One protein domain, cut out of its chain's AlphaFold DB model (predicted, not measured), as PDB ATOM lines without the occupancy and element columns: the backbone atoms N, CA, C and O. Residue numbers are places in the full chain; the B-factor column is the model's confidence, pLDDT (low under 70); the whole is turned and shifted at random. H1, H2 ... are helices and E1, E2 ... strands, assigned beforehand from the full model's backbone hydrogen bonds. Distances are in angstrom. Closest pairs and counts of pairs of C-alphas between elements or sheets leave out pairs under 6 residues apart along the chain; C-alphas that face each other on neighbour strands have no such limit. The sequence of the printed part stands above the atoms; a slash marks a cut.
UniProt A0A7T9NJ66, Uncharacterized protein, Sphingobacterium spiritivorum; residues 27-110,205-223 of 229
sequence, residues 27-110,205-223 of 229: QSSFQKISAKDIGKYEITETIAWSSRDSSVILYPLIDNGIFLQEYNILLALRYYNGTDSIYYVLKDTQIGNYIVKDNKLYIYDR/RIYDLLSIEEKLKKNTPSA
ATOM      1  N   GLN A  27     206.784 216.370 214.461       64.56
ATOM      2  CA  GLN A  27     206.360 217.641 213.851       64.56
ATOM      3  C   GLN A  27     205.762 217.418 212.458       64.56
ATOM      4  O   GLN A  27     204.902 218.164 212.005       64.56
ATOM      5  N   SER A  28     206.162 216.328 211.810       72.19
ATOM      6  CA  SER A  28     205.766 215.963 210.467       72.19
ATOM      7  C   SER A  28     204.423 215.239 210.344       72.19
ATOM      8  O   SER A  28     204.128 214.758 209.253       72.19
ATOM      9  N   SER A  29     203.610 215.136 211.393       85.38
ATOM     10  CA  SER A  29     202.359 214.361 211.371       85.38
ATOM     11  C   SER A  29     201.132 215.244 211.569       85.38
ATOM     12  O   SER A  29     201.181 216.269 212.246       85.38
ATOM     13  N   PHE A  30     199.997 214.816 211.019       91.75
ATOM     14  CA  PHE A  30     198.707 215.405 211.366       91.75
ATOM     15  C   PHE A  30     198.397 215.071 212.821       91.75
ATOM     16  O   PHE A  30     198.218 213.901 213.159       91.75
ATOM     17  N   GLN A  31     198.316 216.088 213.672       91.69
ATOM     18  CA  GLN A  31     198.058 215.925 215.099       91.69
ATOM     19  C   GLN A  31     196.597 216.223 215.410       91.69
ATOM     20  O   GLN A  31     196.057 217.236 214.963       91.69
ATOM     21  N   LYS A  32     195.954 215.354 216.193       93.12
ATOM     22  CA  LYS A  32     194.585 215.572 216.667       93.12
ATOM     23  C   LYS A  32     194.539 216.802 217.574       93.12
ATOM     24  O   LYS A  32     195.305 216.887 218.532       93.12
ATOM     25  N   ILE A  33     193.607 217.714 217.316       89.88
ATOM     26  CA  ILE A  33     193.385 218.908 218.140       89.88
ATOM     27  C   ILE A  33     191.918 219.052 218.546       89.88
ATOM     28  O   ILE A  33     191.030 218.403 217.989       89.88
ATOM     29  N   SER A  34     191.659 219.891 219.551       88.56
ATOM     30  CA  SER A  34     190.293 220.178 219.989       88.56
ATOM     31  C   SER A  34     189.602 221.175 219.052       88.56
ATOM     32  O   SER A  34     190.252 222.017 218.430       88.56
ATOM     33  N   ALA A  35     188.267 221.146 219.001       87.31
ATOM     34  CA  ALA A  35     187.487 222.131 218.244       87.31
ATOM     35  C   ALA A  35     187.745 223.579 218.715       87.31
ATOM     36  O   ALA A  35     187.730 224.510 217.913       87.31
ATOM     37  N   LYS A  36     188.054 223.772 220.006       87.31
ATOM     38  CA  LYS A  36     188.432 225.080 220.561       87.31
ATOM     39  C   LYS A  36     189.749 225.594 219.978       87.31
ATOM     40  O   LYS A  36     189.907 226.800 219.809       87.31
ATOM     41  N   ASP A  37     190.693 224.702 219.689       85.06
ATOM     42  CA  ASP A  37     191.981 225.082 219.107       85.06
ATOM     43  C   ASP A  37     191.856 225.440 217.626       85.06
ATOM     44  O   ASP A  37     192.541 226.354 217.181       85.06
ATOM     45  N   ILE A  38     190.939 224.797 216.891       86.00
ATOM     46  CA  ILE A  38     190.614 225.177 215.508       86.00
ATOM     47  C   ILE A  38     190.135 226.625 215.427       86.00
ATOM     48  O   ILE A  38     190.571 227.351 214.542       86.00
ATOM     49  N   GLY A  39     189.296 227.062 216.371       83.81
ATOM     50  CA  GLY A  39     188.749 228.425 216.388       83.81
ATOM     51  C   GLY A  39     189.784 229.543 216.574       83.81
ATOM     52  O   GLY A  39     189.418 230.711 216.513       83.81
ATOM     53  N   LYS A  40     191.059 229.211 216.816       84.25
ATOM     54  CA  LYS A  40     192.169 230.177 216.849       84.25
ATOM     55  C   LYS A  40     192.682 230.532 215.452       84.25
ATOM     56  O   LYS A  40     193.345 231.554 215.307       84.25
ATOM     57  N   TYR A  41     192.415 229.683 214.464       86.00
ATOM     58  CA  TYR A  41     192.869 229.844 213.090       86.00
ATOM     59  C   TYR A  41     191.747 230.390 212.213       86.00
ATOM     60  O   TYR A  41     190.570 230.096 212.427       86.00
ATOM     61  N   GLU A  42     192.117 231.149 211.191       84.81
ATOM     62  CA  GLU A  42     191.171 231.618 210.188       84.81
ATOM     63  C   GLU A  42     190.942 230.531 209.128       84.81
ATOM     64  O   GLU A  42     191.873 229.858 208.679       84.81
ATOM     65  N   ILE A  43     189.680 230.321 208.751       83.00
ATOM     66  CA  ILE A  43     189.271 229.278 207.806       83.00
ATOM     67  C   ILE A  43     189.093 229.922 206.434       83.00
ATOM     68  O   ILE A  43     188.276 230.817 206.267       83.00
ATOM     69  N   THR A  44     189.816 229.422 205.435       75.88
ATOM     70  CA  THR A  44     189.829 229.980 204.067       75.88
ATOM     71  C   THR A  44     188.612 229.606 203.208       75.88
ATOM     72  O   THR A  44     188.585 229.918 202.020       75.88
ATOM     73  N   GLU A  45     187.662 228.846 203.765       77.56
ATOM     74  CA  GLU A  45     186.519 228.193 203.090       77.56
ATOM     75  C   GLU A  45     186.873 227.325 201.860       77.56
ATOM     76  O   GLU A  45     186.003 226.723 201.232       77.56
ATOM     77  N   THR A  46     188.158 227.187 201.534       85.69
ATOM     78  CA  THR A  46     188.637 226.488 200.345       85.69
ATOM     79  C   THR A  46     188.833 225.008 200.652       85.69
ATOM     80  O   THR A  46     189.606 224.643 201.533       85.69
ATOM     81  N   ILE A  47     188.166 224.125 199.909       89.81
ATOM     82  CA  ILE A  47     188.353 222.677 200.053       89.81
ATOM     83  C   ILE A  47     189.518 222.235 199.166       89.81
ATOM     84  O   ILE A  47     189.445 222.335 197.943       89.81
ATOM     85  N   ALA A  48     190.581 221.716 199.782       86.81
ATOM     86  CA  ALA A  48     191.720 221.144 199.064       86.81
ATOM     87  C   ALA A  48     191.438 219.703 198.609       86.81
ATOM     88  O   ALA A  48     191.921 219.269 197.564       86.81
ATOM     89  N   TRP A  49     190.661 218.953 199.396       94.81
ATOM     90  CA  TRP A  49     190.222 217.595 199.075       94.81
ATOM     91  C   TRP A  49     189.035 217.184 199.949       94.81
ATOM     92  O   TRP A  49     188.933 217.608 201.100       94.81
ATOM     93  N   SER A  50     188.181 216.296 199.447       96.12
ATOM     94  CA  SER A  50     187.149 215.635 200.244       96.12
ATOM     95  C   SER A  50     187.002 214.171 199.847       96.12
ATOM     96  O   SER A  50     187.101 213.831 198.664       96.12
ATOM     97  N   SER A  51     186.697 213.314 200.821       94.62
ATOM     98  CA  SER A  51     186.274 211.943 200.547       94.62
ATOM     99  C   SER A  51     184.964 211.925 199.755       94.62
ATOM    100  O   SER A  51     184.220 212.909 199.700       94.62
ATOM    101  N   ARG A  52     184.645 210.777 199.148       92.50
ATOM    102  CA  ARG A  52     183.440 210.620 198.314       92.50
ATOM    103  C   ARG A  52     182.143 210.901 199.079       92.50
ATOM    104  O   ARG A  52     181.190 211.406 198.498       92.50
ATOM    105  N   ASP A  53     182.113 210.558 200.360       92.12
ATOM    106  CA  ASP A  53     180.983 210.779 201.265       92.12
ATOM    107  C   ASP A  53     181.087 212.098 202.054       92.12
ATOM    108  O   ASP A  53     180.252 212.363 202.913       92.12
ATOM    109  N   SER A  54     182.103 212.929 201.777       91.38
ATOM    110  CA  SER A  54     182.428 214.157 202.522       91.38
ATOM    111  C   SER A  54     182.642 213.961 204.028       91.38
ATOM    112  O   SER A  54     182.664 214.938 204.778       91.38
ATOM    113  N   SER A  55     182.825 212.716 204.486       93.06
ATOM    114  CA  SER A  55     183.130 212.422 205.887       93.06
ATOM    115  C   SER A  55     184.504 212.949 206.284       93.06
ATOM    116  O   SER A  55     184.681 213.358 207.426       93.06
ATOM    117  N   VAL A  56     185.457 213.002 205.349       96.06
ATOM    118  CA  VAL A  56     186.784 213.586 205.550       96.06
ATOM    119  C   VAL A  56     186.975 214.754 204.598       96.06
ATOM    120  O   VAL A  56     186.809 214.610 203.388       96.06
ATOM    121  N   ILE A  57     187.347 215.914 205.135       96.25
ATOM    122  CA  ILE A  57     187.593 217.131 204.360       96.25
ATOM    123  C   ILE A  57     188.942 217.708 204.768       96.25
ATOM    124  O   ILE A  57     189.192 217.941 205.950       96.25
ATOM    125  N   LEU A  58     189.794 217.946 203.776       95.31
ATOM    126  CA  LEU A  58     191.072 218.630 203.909       95.31
ATOM    127  C   LEU A  58     190.919 220.069 203.414       95.31
ATOM    128  O   LEU A  58     190.466 220.296 202.288       95.31
ATOM    129  N   TYR A  59     191.322 221.035 204.227       92.69
ATOM    130  CA  TYR A  59     191.247 222.453 203.889       92.69
ATOM    131  C   TYR A  59     192.400 223.243 204.524       92.69
ATOM    132  O   TYR A  59     192.926 222.829 205.563       92.69
ATOM    133  N   PRO A  60     192.816 224.368 203.918       89.12
ATOM    134  CA  PRO A  60     193.819 225.236 204.498       89.12
ATOM    135  C   PRO A  60     193.230 226.099 205.617       89.12
ATOM    136  O   PRO A  60     192.111 226.619 205.524       89.12
ATOM    137  N   LEU A  61     194.040 226.292 206.649       88.00
ATOM    138  CA  LEU A  61     193.848 227.264 207.716       88.00
ATOM    139  C   LEU A  61     194.918 228.351 207.605       88.00
ATOM    140  O   LEU A  61     196.029 228.072 207.161       88.00
ATOM    141  N   ILE A  62     194.610 229.560 208.058       84.56
ATOM    142  CA  ILE A  62     195.585 230.642 208.191       84.56
ATOM    143  C   ILE A  62     195.902 230.821 209.674       84.56
ATOM    144  O   ILE A  62     195.013 231.048 210.502       84.56
ATOM    145  N   ASP A  63     197.183 230.704 210.008       79.88
ATOM    146  CA  ASP A  63     197.717 231.118 211.297       79.88
ATOM    147  C   ASP A  63     198.159 232.579 211.195       79.88
ATOM    148  O   ASP A  63     199.180 232.908 210.588       79.88
ATOM    149  N   ASN A  64     197.332 233.456 211.768       66.94
ATOM    150  CA  ASN A  64     197.482 234.907 211.682       66.94
ATOM    151  C   ASN A  64     198.662 235.466 212.496       66.94
ATOM    152  O   ASN A  64     198.901 236.671 212.427       66.94
ATOM    153  N   GLY A  65     199.417 234.617 213.210       62.56
ATOM    154  CA  GLY A  65     200.712 234.953 213.806       62.56
ATOM    155  C   GLY A  65     200.757 236.274 214.589       62.56
ATOM    156  O   GLY A  65     199.756 236.790 215.085       62.56
ATOM    157  N   ILE A  66     201.962 236.829 214.726       55.94
ATOM    158  CA  ILE A  66     202.190 238.210 215.175       55.94
ATOM    159  C   ILE A  66     202.502 239.076 213.950       55.94
ATOM    160  O   ILE A  66     203.234 238.652 213.056       55.94
ATOM    161  N   PHE A  67     201.934 240.286 213.917       41.12
ATOM    162  CA  PHE A  67     202.080 241.277 212.842       41.12
ATOM    163  C   PHE A  67     203.554 241.370 212.389       41.12
ATOM    164  O   PHE A  67     204.401 241.693 213.220       41.12
ATOM    165  N   LEU A  68     203.832 241.085 211.099       46.53
ATOM    166  CA  LEU A  68     205.142 240.995 210.394       46.53
ATOM    167  C   LEU A  68     205.702 239.586 210.089       46.53
ATOM    168  O   LEU A  68     206.705 239.504 209.382       46.53
ATOM    169  N   GLN A  69     205.090 238.486 210.541       52.16
ATOM    170  CA  GLN A  69     205.442 237.147 210.032       52.16
ATOM    171  C   GLN A  69     204.719 236.845 208.709       52.16
ATOM    172  O   GLN A  69     203.565 237.230 208.530       52.16
ATOM    173  N   GLU A  70     205.399 236.168 207.775       53.59
ATOM    174  CA  GLU A  70     204.756 235.585 206.587       53.59
ATOM    175  C   GLU A  70     203.567 234.711 207.022       53.59
ATOM    176  O   GLU A  70     203.658 233.997 208.021       53.59
ATOM    177  N   TYR A  71     202.447 234.776 206.292       59.41
ATOM    178  CA  TYR A  71     201.259 233.981 206.604       59.41
ATOM    179  C   TYR A  71     201.606 232.489 206.615       59.41
ATOM    180  O   TYR A  71     201.909 231.897 205.575       59.41
ATOM    181  N   ASN A  72     201.518 231.867 207.789       69.12
ATOM    182  CA  ASN A  72     201.653 230.425 207.915       69.12
ATOM    183  C   ASN A  72     200.318 229.789 207.513       69.12
ATOM    184  O   ASN A  72     199.310 229.937 208.204       69.12
ATOM    185  N   ILE A  73     200.297 229.086 206.379       75.94
ATOM    186  CA  ILE A  73     199.141 228.272 205.996       75.94
ATOM    187  C   ILE A  73     199.289 226.914 206.658       75.94
ATOM    188  O   ILE A  73     200.248 226.217 206.374       75.94
ATOM    189  N   LEU A  74     198.331 226.495 207.478       85.00
ATOM    190  CA  LEU A  74     198.257 225.138 208.027       85.00
ATOM    191  C   LEU A  74     197.313 224.275 207.177       85.00
ATOM    192  O   LEU A  74     196.459 224.803 206.464       85.00
ATOM    193  N   LEU A  75     197.404 222.950 207.288       89.75
ATOM    194  CA  LEU A  75     196.409 222.039 206.713       89.75
ATOM    195  C   LEU A  75     195.581 221.390 207.815       89.75
ATOM    196  O   LEU A  75     196.125 220.768 208.727       89.75
ATOM    197  N   ALA A  76     194.259 221.494 207.704       93.31
ATOM    198  CA  ALA A  76     193.314 220.843 208.596       93.31
ATOM    199  C   ALA A  76     192.582 219.712 207.886       93.31
ATOM    200  O   ALA A  76     192.029 219.889 206.805       93.31
ATOM    201  N   LEU A  77     192.544 218.557 208.540       95.50
ATOM    202  CA  LEU A  77     191.740 217.413 208.157       95.50
ATOM    203  C   LEU A  77     190.611 217.264 209.178       95.50
ATOM    204  O   LEU A  77     190.837 216.929 210.343       95.50
ATOM    205  N   ARG A  78     189.387 217.544 208.737       95.81
ATOM    206  CA  ARG A  78     188.160 217.357 209.513       95.81
ATOM    207  C   ARG A  78     187.551 216.013 209.163       95.81
ATOM    208  O   ARG A  78     187.289 215.754 207.995       95.81
ATOM    209  N   TYR A  79     187.278 215.207 210.178       96.06
ATOM    210  CA  TYR A  79     186.552 213.952 210.061       96.06
ATOM    211  C   TYR A  79     185.233 214.020 210.824       96.06
ATOM    212  O   TYR A  79     185.230 214.219 212.037       96.06
ATOM    213  N   TYR A  80     184.123 213.840 210.120       94.50
ATOM    214  CA  TYR A  80     182.794 213.730 210.700       94.50
ATOM    215  C   TYR A  80     182.452 212.262 210.949       94.50
ATOM    216  O   TYR A  80     182.342 211.472 210.012       94.50
ATOM    217  N   ASN A  81     182.258 211.897 212.215       88.75
ATOM    218  CA  ASN A  81     181.958 210.518 212.616       88.75
ATOM    219  C   ASN A  81     180.445 210.207 212.667       88.75
ATOM    220  O   ASN A  81     180.055 209.171 213.203       88.75
ATOM    221  N   GLY A  82     179.597 211.108 212.161       87.69
ATOM    222  CA  GLY A  82     178.135 211.000 212.219       87.69
ATOM    223  C   GLY A  82     177.481 211.752 213.382       87.69
ATOM    224  O   GLY A  82     176.276 211.980 213.344       87.69
ATOM    225  N   THR A  83     178.241 212.174 214.397       87.75
ATOM    226  CA  THR A  83     177.718 212.967 215.526       87.75
ATOM    227  C   THR A  83     178.512 214.244 215.759       87.75
ATOM    228  O   THR A  83     177.914 215.299 215.951       87.75
ATOM    229  N   ASP A  84     179.838 214.171 215.682       89.69
ATOM    230  CA  ASP A  84     180.752 215.283 215.920       89.69
ATOM    231  C   ASP A  84     181.885 215.303 214.878       89.69
ATOM    232  O   ASP A  84     182.102 214.354 214.117       89.69
ATOM    233  N   SER A  85     182.606 216.419 214.829       93.06
ATOM    234  CA  SER A  85     183.787 216.601 213.997       93.06
ATOM    235  C   SER A  85     185.063 216.462 214.819       93.06
ATOM    236  O   SER A  85     185.286 217.167 215.802       93.06
ATOM    237  N   ILE A  86     185.946 215.582 214.367       94.69
ATOM    238  CA  ILE A  86     187.302 215.433 214.880       94.69
ATOM    239  C   ILE A  86     188.248 216.172 213.942       94.69
ATOM    240  O   ILE A  86     188.156 216.031 212.724       94.69
ATOM    241  N   TYR A  87     189.176 216.933 214.511       94.69
ATOM    242  CA  TYR A  87     190.098 217.759 213.748       94.69
ATOM    243  C   TYR A  87     191.529 217.281 213.926       94.69
ATOM    244  O   TYR A  87     191.978 217.009 215.042       94.69
ATOM    245  N   TYR A  88     192.245 217.232 212.814       95.00
ATOM    246  CA  TYR A  88     193.674 217.002 212.764       95.00
ATOM    247  C   TYR A  88     194.332 218.171 212.047       95.00
ATOM    248  O   TYR A  88     193.838 218.598 211.007       95.00
ATOM    249  N   VAL A  89     195.444 218.675 212.570       91.56
ATOM    250  CA  VAL A  89     196.195 219.767 211.944       91.56
ATOM    251  C   VAL A  89     197.617 219.319 211.668       91.56
ATOM    252  O   VAL A  89     198.290 218.779 212.549       91.56
ATOM    253  N   LEU A  90     198.061 219.549 210.438       88.19
ATOM    254  CA  LEU A  90     199.456 219.476 210.051       88.19
ATOM    255  C   LEU A  90     200.049 220.878 210.161       88.19
ATOM    256  O   LEU A  90     199.570 221.817 209.518       88.19
ATOM    257  N   LYS A  91     201.062 221.002 211.017       77.62
ATOM    258  CA  LYS A  91     201.826 222.236 211.188       77.62
ATOM    259  C   LYS A  91     202.977 222.291 210.184       77.62
ATOM    260  O   LYS A  91     203.275 221.297 209.525       77.62
ATOM    261  N   ASP A  92     203.583 223.467 210.065       69.38
ATOM    262  CA  ASP A  92     204.737 223.719 209.195       69.38
ATOM    263  C   ASP A  92     204.427 223.547 207.699       69.38
ATOM    264  O   ASP A  92     205.271 223.147 206.895       69.38
ATOM    265  N   THR A  93     203.188 223.866 207.311       66.25
ATOM    266  CA  THR A  93     202.847 224.096 205.909       66.25
ATOM    267  C   THR A  93     202.985 225.584 205.559       66.25
ATOM    268  O   THR A  93     202.946 226.462 206.419       66.25
ATOM    269  N   GLN A  94     203.239 225.874 204.289       61.22
ATOM    270  CA  GLN A  94     203.423 227.219 203.746       61.22
ATOM    271  C   GLN A  94     202.725 227.302 202.389       61.22
ATOM    272  O   GLN A  94     202.443 226.285 201.750       61.22
ATOM    273  N   ILE A  95     202.447 228.516 201.913       55.72
ATOM    274  CA  ILE A  95     201.827 228.694 200.595       55.72
ATOM    275  C   ILE A  95     202.692 228.018 199.523       55.72
ATOM    276  O   ILE A  95     203.883 228.297 199.403       55.72
ATOM    277  N   GLY A  96     202.083 227.122 198.741       56.62
ATOM    278  CA  GLY A  96     202.753 226.432 197.636       56.62
ATOM    279  C   GLY A  96     203.642 225.252 198.040       56.62
ATOM    280  O   GLY A  96     204.314 224.699 197.174       56.62
ATOM    281  N   ASN A  97     203.646 224.834 199.313       67.38
ATOM    282  CA  ASN A  97     204.444 223.693 199.771       67.38
ATOM    283  C   ASN A  97     203.683 222.355 199.813       67.38
ATOM    284  O   ASN A  97     204.217 221.362 200.304       67.38
ATOM    285  N   TYR A  98     202.457 222.307 199.290       73.81
ATOM    286  CA  TYR A  98     201.691 221.072 199.197       73.81
ATOM    287  C   TYR A  98     200.904 220.968 197.895       73.81
ATOM    288  O   TYR A  98     200.508 221.970 197.300       73.81
ATOM    289  N   ILE A  99     200.644 219.730 197.474       76.31
ATOM    290  CA  ILE A  99     199.806 219.408 196.317       76.31
ATOM    291  C   ILE A  99     198.897 218.239 196.680       76.31
ATOM    292  O   ILE A  99     199.346 217.234 197.227       76.31
ATOM    293  N   VAL A 100     197.617 218.349 196.330       79.88
ATOM    294  CA  VAL A 100     196.674 217.230 196.382       79.88
ATOM    295  C   VAL A 100     196.482 216.697 194.968       79.88
ATOM    296  O   VAL A 100     196.064 217.434 194.076       79.88
ATOM    297  N   LYS A 101     196.762 215.410 194.756       78.19
ATOM    298  CA  LYS A 101     196.522 214.738 193.475       78.19
ATOM    299  C   LYS A 101     196.297 213.245 193.677       78.19
ATOM    300  O   LYS A 101     196.967 212.634 194.500       78.19
ATOM    301  N   ASP A 102     195.364 212.654 192.931       82.69
ATOM    302  CA  ASP A 102     195.081 211.209 192.947       82.69
ATOM    303  C   ASP A 102     194.862 210.636 194.369       82.69
ATOM    304  O   ASP A 102     195.385 209.580 194.722       82.69
ATOM    305  N   ASN A 103     194.101 211.360 195.206       90.19
ATOM    306  CA  ASN A 103     193.861 211.065 196.631       90.19
ATOM    307  C   ASN A 103     195.123 210.977 197.502       90.19
ATOM    308  O   ASN A 103     195.131 210.332 198.552       90.19
ATOM    309  N   LYS A 104     196.195 211.638 197.079       87.31
ATOM    310  CA  LYS A 104     197.416 211.791 197.855       87.31
ATOM    311  C   LYS A 104     197.666 213.261 198.122       87.31
ATOM    312  O   LYS A 104     197.501 214.099 197.236       87.31
ATOM    313  N   LEU A 105     198.074 213.550 199.347       87.50
ATOM    314  CA  LEU A 105     198.617 214.838 199.740       87.50
ATOM    315  C   LEU A 105     200.137 214.711 199.771       87.50
ATOM    316  O   LEU A 105     200.694 213.924 200.537       87.50
ATOM    317  N   TYR A 106     200.785 215.484 198.916       78.12
ATOM    318  CA  TYR A 106     202.229 215.605 198.809       78.12
ATOM    319  C   TYR A 106     202.655 216.868 199.551       78.12
ATOM    320  O   TYR A 106     202.111 217.932 199.258       78.12
ATOM    321  N   ILE A 107     203.596 216.752 200.487       75.31
ATOM    322  CA  ILE A 107     204.195 217.894 201.186       75.31
ATOM    323  C   ILE A 107     205.667 218.007 200.796       75.31
ATOM    324  O   ILE A 107     206.408 217.022 200.839       75.31
ATOM    325  N   TYR A 108     206.075 219.222 200.447       67.38
ATOM    326  CA  TYR A 108     207.466 219.593 200.239       67.38
ATOM    327  C   TYR A 108     208.011 220.193 201.524       67.38
ATOM    328  O   TYR A 108     207.632 221.300 201.920       67.38
ATOM    329  N   ASP A 109     208.902 219.453 202.171       56.28
ATOM    330  CA  ASP A 109     209.661 219.964 203.298       56.28
ATOM    331  C   ASP A 109     210.660 221.005 202.791       56.28
ATOM    332  O   ASP A 109     211.523 220.726 201.961       56.28
ATOM    333  N   ARG A 110     210.507 222.249 203.254       50.81
ATOM    334  CA  ARG A 110     211.521 223.287 203.063       50.81
ATOM    335  C   ARG A 110     212.429 223.279 204.282       50.81
ATOM    336  O   ARG A 110     211.953 223.433 205.406       50.81
ATOM    337  N   ARG A 205     207.403 213.741 202.098       77.25
ATOM    338  CA  ARG A 205     206.209 213.334 202.865       77.25
ATOM    339  C   ARG A 205     204.971 213.161 201.995       77.25
ATOM    340  O   ARG A 205     204.473 214.110 201.390       77.25
ATOM    341  N   ILE A 206     204.429 211.942 201.977       83.81
ATOM    342  CA  ILE A 206     203.210 211.600 201.235       83.81
ATOM    343  C   ILE A 206     202.154 211.041 202.188       83.81
ATOM    344  O   ILE A 206     202.379 210.027 202.851       83.81
ATOM    345  N   TYR A 207     200.965 211.638 202.194       90.81
ATOM    346  CA  TYR A 207     199.789 211.095 202.872       90.81
ATOM    347  C   TYR A 207     198.836 210.481 201.856       90.81
ATOM    348  O   TYR A 207     198.425 211.125 200.893       90.81
ATOM    349  N   ASP A 208     198.460 209.231 202.096       93.81
ATOM    350  CA  ASP A 208     197.403 208.556 201.353       93.81
ATOM    351  C   ASP A 208     196.060 208.887 202.016       93.81
ATOM    352  O   ASP A 208     195.767 208.405 203.113       93.81
ATOM    353  N   LEU A 209     195.275 209.759 201.382       95.06
ATOM    354  CA  LEU A 209     194.061 210.325 201.974       95.06
ATOM    355  C   LEU A 209     192.946 209.278 202.096       95.06
ATOM    356  O   LEU A 209     192.211 209.301 203.080       95.06
ATOM    357  N   LEU A 210     192.876 208.310 201.174       94.19
ATOM    358  CA  LEU A 210     191.949 207.176 201.288       94.19
ATOM    359  C   LEU A 210     192.359 206.246 202.429       94.19
ATOM    360  O   LEU A 210     191.523 205.803 203.212       94.19
ATOM    361  N   SER A 211     193.657 205.970 202.566       94.50
ATOM    362  CA  SER A 211     194.140 205.184 203.702       94.50
ATOM    363  C   SER A 211     193.881 205.889 205.035       94.50
ATOM    364  O   SER A 211     193.632 205.209 206.031       94.50
ATOM    365  N   ILE A 212     193.964 207.223 205.077       95.06
ATOM    366  CA  ILE A 212     193.607 208.015 206.258       95.06
ATOM    367  C   ILE A 212     192.111 207.906 206.540       95.06
ATOM    368  O   ILE A 212     191.746 207.623 207.677       95.06
ATOM    369  N   GLU A 213     191.256 208.075 205.532       94.69
ATOM    370  CA  GLU A 213     189.804 207.920 205.659       94.69
ATOM    371  C   GLU A 213     189.433 206.555 206.254       94.69
ATOM    372  O   GLU A 213     188.749 206.482 207.276       94.69
ATOM    373  N   GLU A 214     189.957 205.470 205.683       94.38
ATOM    374  CA  GLU A 214     189.732 204.105 206.170       94.38
ATOM    375  C   GLU A 214     190.229 203.896 207.605       94.38
ATOM    376  O   GLU A 214     189.621 203.155 208.385       94.38
ATOM    377  N   LYS A 215     191.339 204.545 207.973       94.56
ATOM    378  CA  LYS A 215     191.867 204.507 209.341       94.56
ATOM    379  C   LYS A 215     190.914 205.224 210.296       94.56
ATOM    380  O   LYS A 215     190.530 204.630 211.299       94.56
ATOM    381  N   LEU A 216     190.471 206.432 209.946       94.44
ATOM    382  CA  LEU A 216     189.566 207.262 210.750       94.44
ATOM    383  C   LEU A 216     188.179 206.634 210.943       94.44
ATOM    384  O   LEU A 216     187.586 206.751 212.016       94.44
ATOM    385  N   LYS A 217     187.692 205.897 209.939       92.06
ATOM    386  CA  LYS A 217     186.453 205.109 210.027       92.06
ATOM    387  C   LYS A 217     186.539 203.959 211.032       92.06
ATOM    388  O   LYS A 217     185.525 203.579 211.612       92.06
ATOM    389  N   LYS A 218     187.732 203.406 211.261       93.00
ATOM    390  CA  LYS A 218     187.955 202.264 212.169       93.00
ATOM    391  C   LYS A 218     188.367 202.693 213.570       93.00
ATOM    392  O   LYS A 218     187.993 202.049 214.545       93.00
ATOM    393  N   ASN A 219     189.182 203.735 213.679       91.81
ATOM    394  CA  ASN A 219     189.673 204.255 214.946       91.81
ATOM    395  C   ASN A 219     189.987 205.750 214.855       91.81
ATOM    396  O   ASN A 219     190.117 206.318 213.783       91.81
ATOM    397  N   THR A 220     190.142 206.396 216.008       90.06
ATOM    398  CA  THR A 220     190.486 207.821 216.082       90.06
ATOM    399  C   THR A 220     191.880 207.972 216.692       90.06
ATOM    400  O   THR A 220     191.988 208.205 217.903       90.06
ATOM    401  N   PRO A 221     192.958 207.780 215.909       92.50
ATOM    402  CA  PRO A 221     194.320 207.863 216.418       92.50
ATOM    403  C   PRO A 221     194.637 209.296 216.862       92.50
ATOM    404  O   PRO A 221     193.981 210.249 216.440       92.50
ATOM    405  N   SER A 222     195.649 209.464 217.709       89.56
ATOM    406  CA  SER A 222     196.144 210.790 218.102       89.56
ATOM    407  C   SER A 222     196.911 211.490 216.977       89.56
ATOM    408  O   SER A 222     196.890 212.715 216.918       89.56
ATOM    409  N   ALA A 223     197.533 210.724 216.075       91.44
ATOM    410  CA  ALA A 223     198.296 211.243 214.948       91.44
ATOM    411  C   ALA A 223     198.107 210.413 213.664       91.44
ATOM    412  O   ALA A 223     197.785 209.217 213.707       91.44
TER     413      ALA A 223
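What this domain is: This is residues 27 to 110 and 205 to 223 of the 229 residues of an uncharacterized protein of Sphingobacterium spiritivorum (UniProt A0A7T9NJ66). The core is a strongly twisted sheet of four strands, E1, E4, E3 and E2; a small sheet of three strands, E5, E6 and E7, stands off to one side, and H2, which follows E7, bridges the two sheets and crosses over E3 and E2. The short H1 only grazes the large sheet, and residues 39 to 55 make a long stretch with no named element that pairs briefly with E2. The printed part has 103 residues with two named helices and seven named strands, in the order E1, H1, E2, E3, E4, E5, E6, E7, H2; both sheets are antiparallel and the class is mixed, helices and strands. The whole is compact, with a radius of gyration of the C-alphas of 13.2 A and spans of 42 by 29 by 24 A.

Where its parts are: Find C-alpha 30 at (198.707, 215.405, 211.366), where E1 begins, residues 30 to 33; H1 is residues 35 to 38. After residues 39 to 55 comes E2, residues 56 to 63, 21.4 A long, then E3, residues 72 to 80, 25.3 A, with C-alpha 80 at (182.794, 213.730, 210.700). Next read E4, residues 85 to 90, 16.4 A, then E5, residues 98 to 101, and E6, residues 104 to 107. Past the cut, E7 is residues 205 to 208 and H2 residues 209 to 218, 14.4 A, ending at C-alpha 218 (187.955, 202.264, 212.169).

How they stand to each other: Across the large sheet the order is E1, E4, E3, E2, and E2, E3 and E4 form a meander, each strand the antiparallel neighbour of the one before. Look for N 31 and O 89, 2.9 A apart, between E1 and E4; N 77 and O 88, 2.8 A, between E4 and E3; and N 61 and O 74, 2.8 A, between E3 and E2. H2 is on one face of this sheet, making two layers, a helix layer on a strand layer; its height over the sheet is 9.9 A, and it runs across the strands, at 69 degrees to E2 on the local plane. The closest C-alphas of E2 and H2 are those of Val 56 and Glu 213, 6.4 A apart. In the small sheet, N 99 and O 106 are 2.9 A apart between E5 and E6, a hairpin, and N 207 and O 105 are 2.8 A apart between E6 and E7. H2 is on this sheet too: the closest C-alphas of E6 and H2, those of Lys 104 and Leu 209, are 5.5 A apart. In H2 every O i to N i+4 pair is within hydrogen-bond range; H1 is too short for such a pair.

The domain as a whole: The two C-alphas farthest apart, those of Leu 68 and Lys 218, are 42.4 A from each other. Residues 111 to 204 are not printed, and C-alphas 110 and 205 are 11.3 A apart across this cut. Of the links printed whole, H1 to E2 is long. The mean pLDDT of the printed part is 83.1; look for values under 70 at residue 27 and residues 64 to 72, 92 to 97 and 108 to 110.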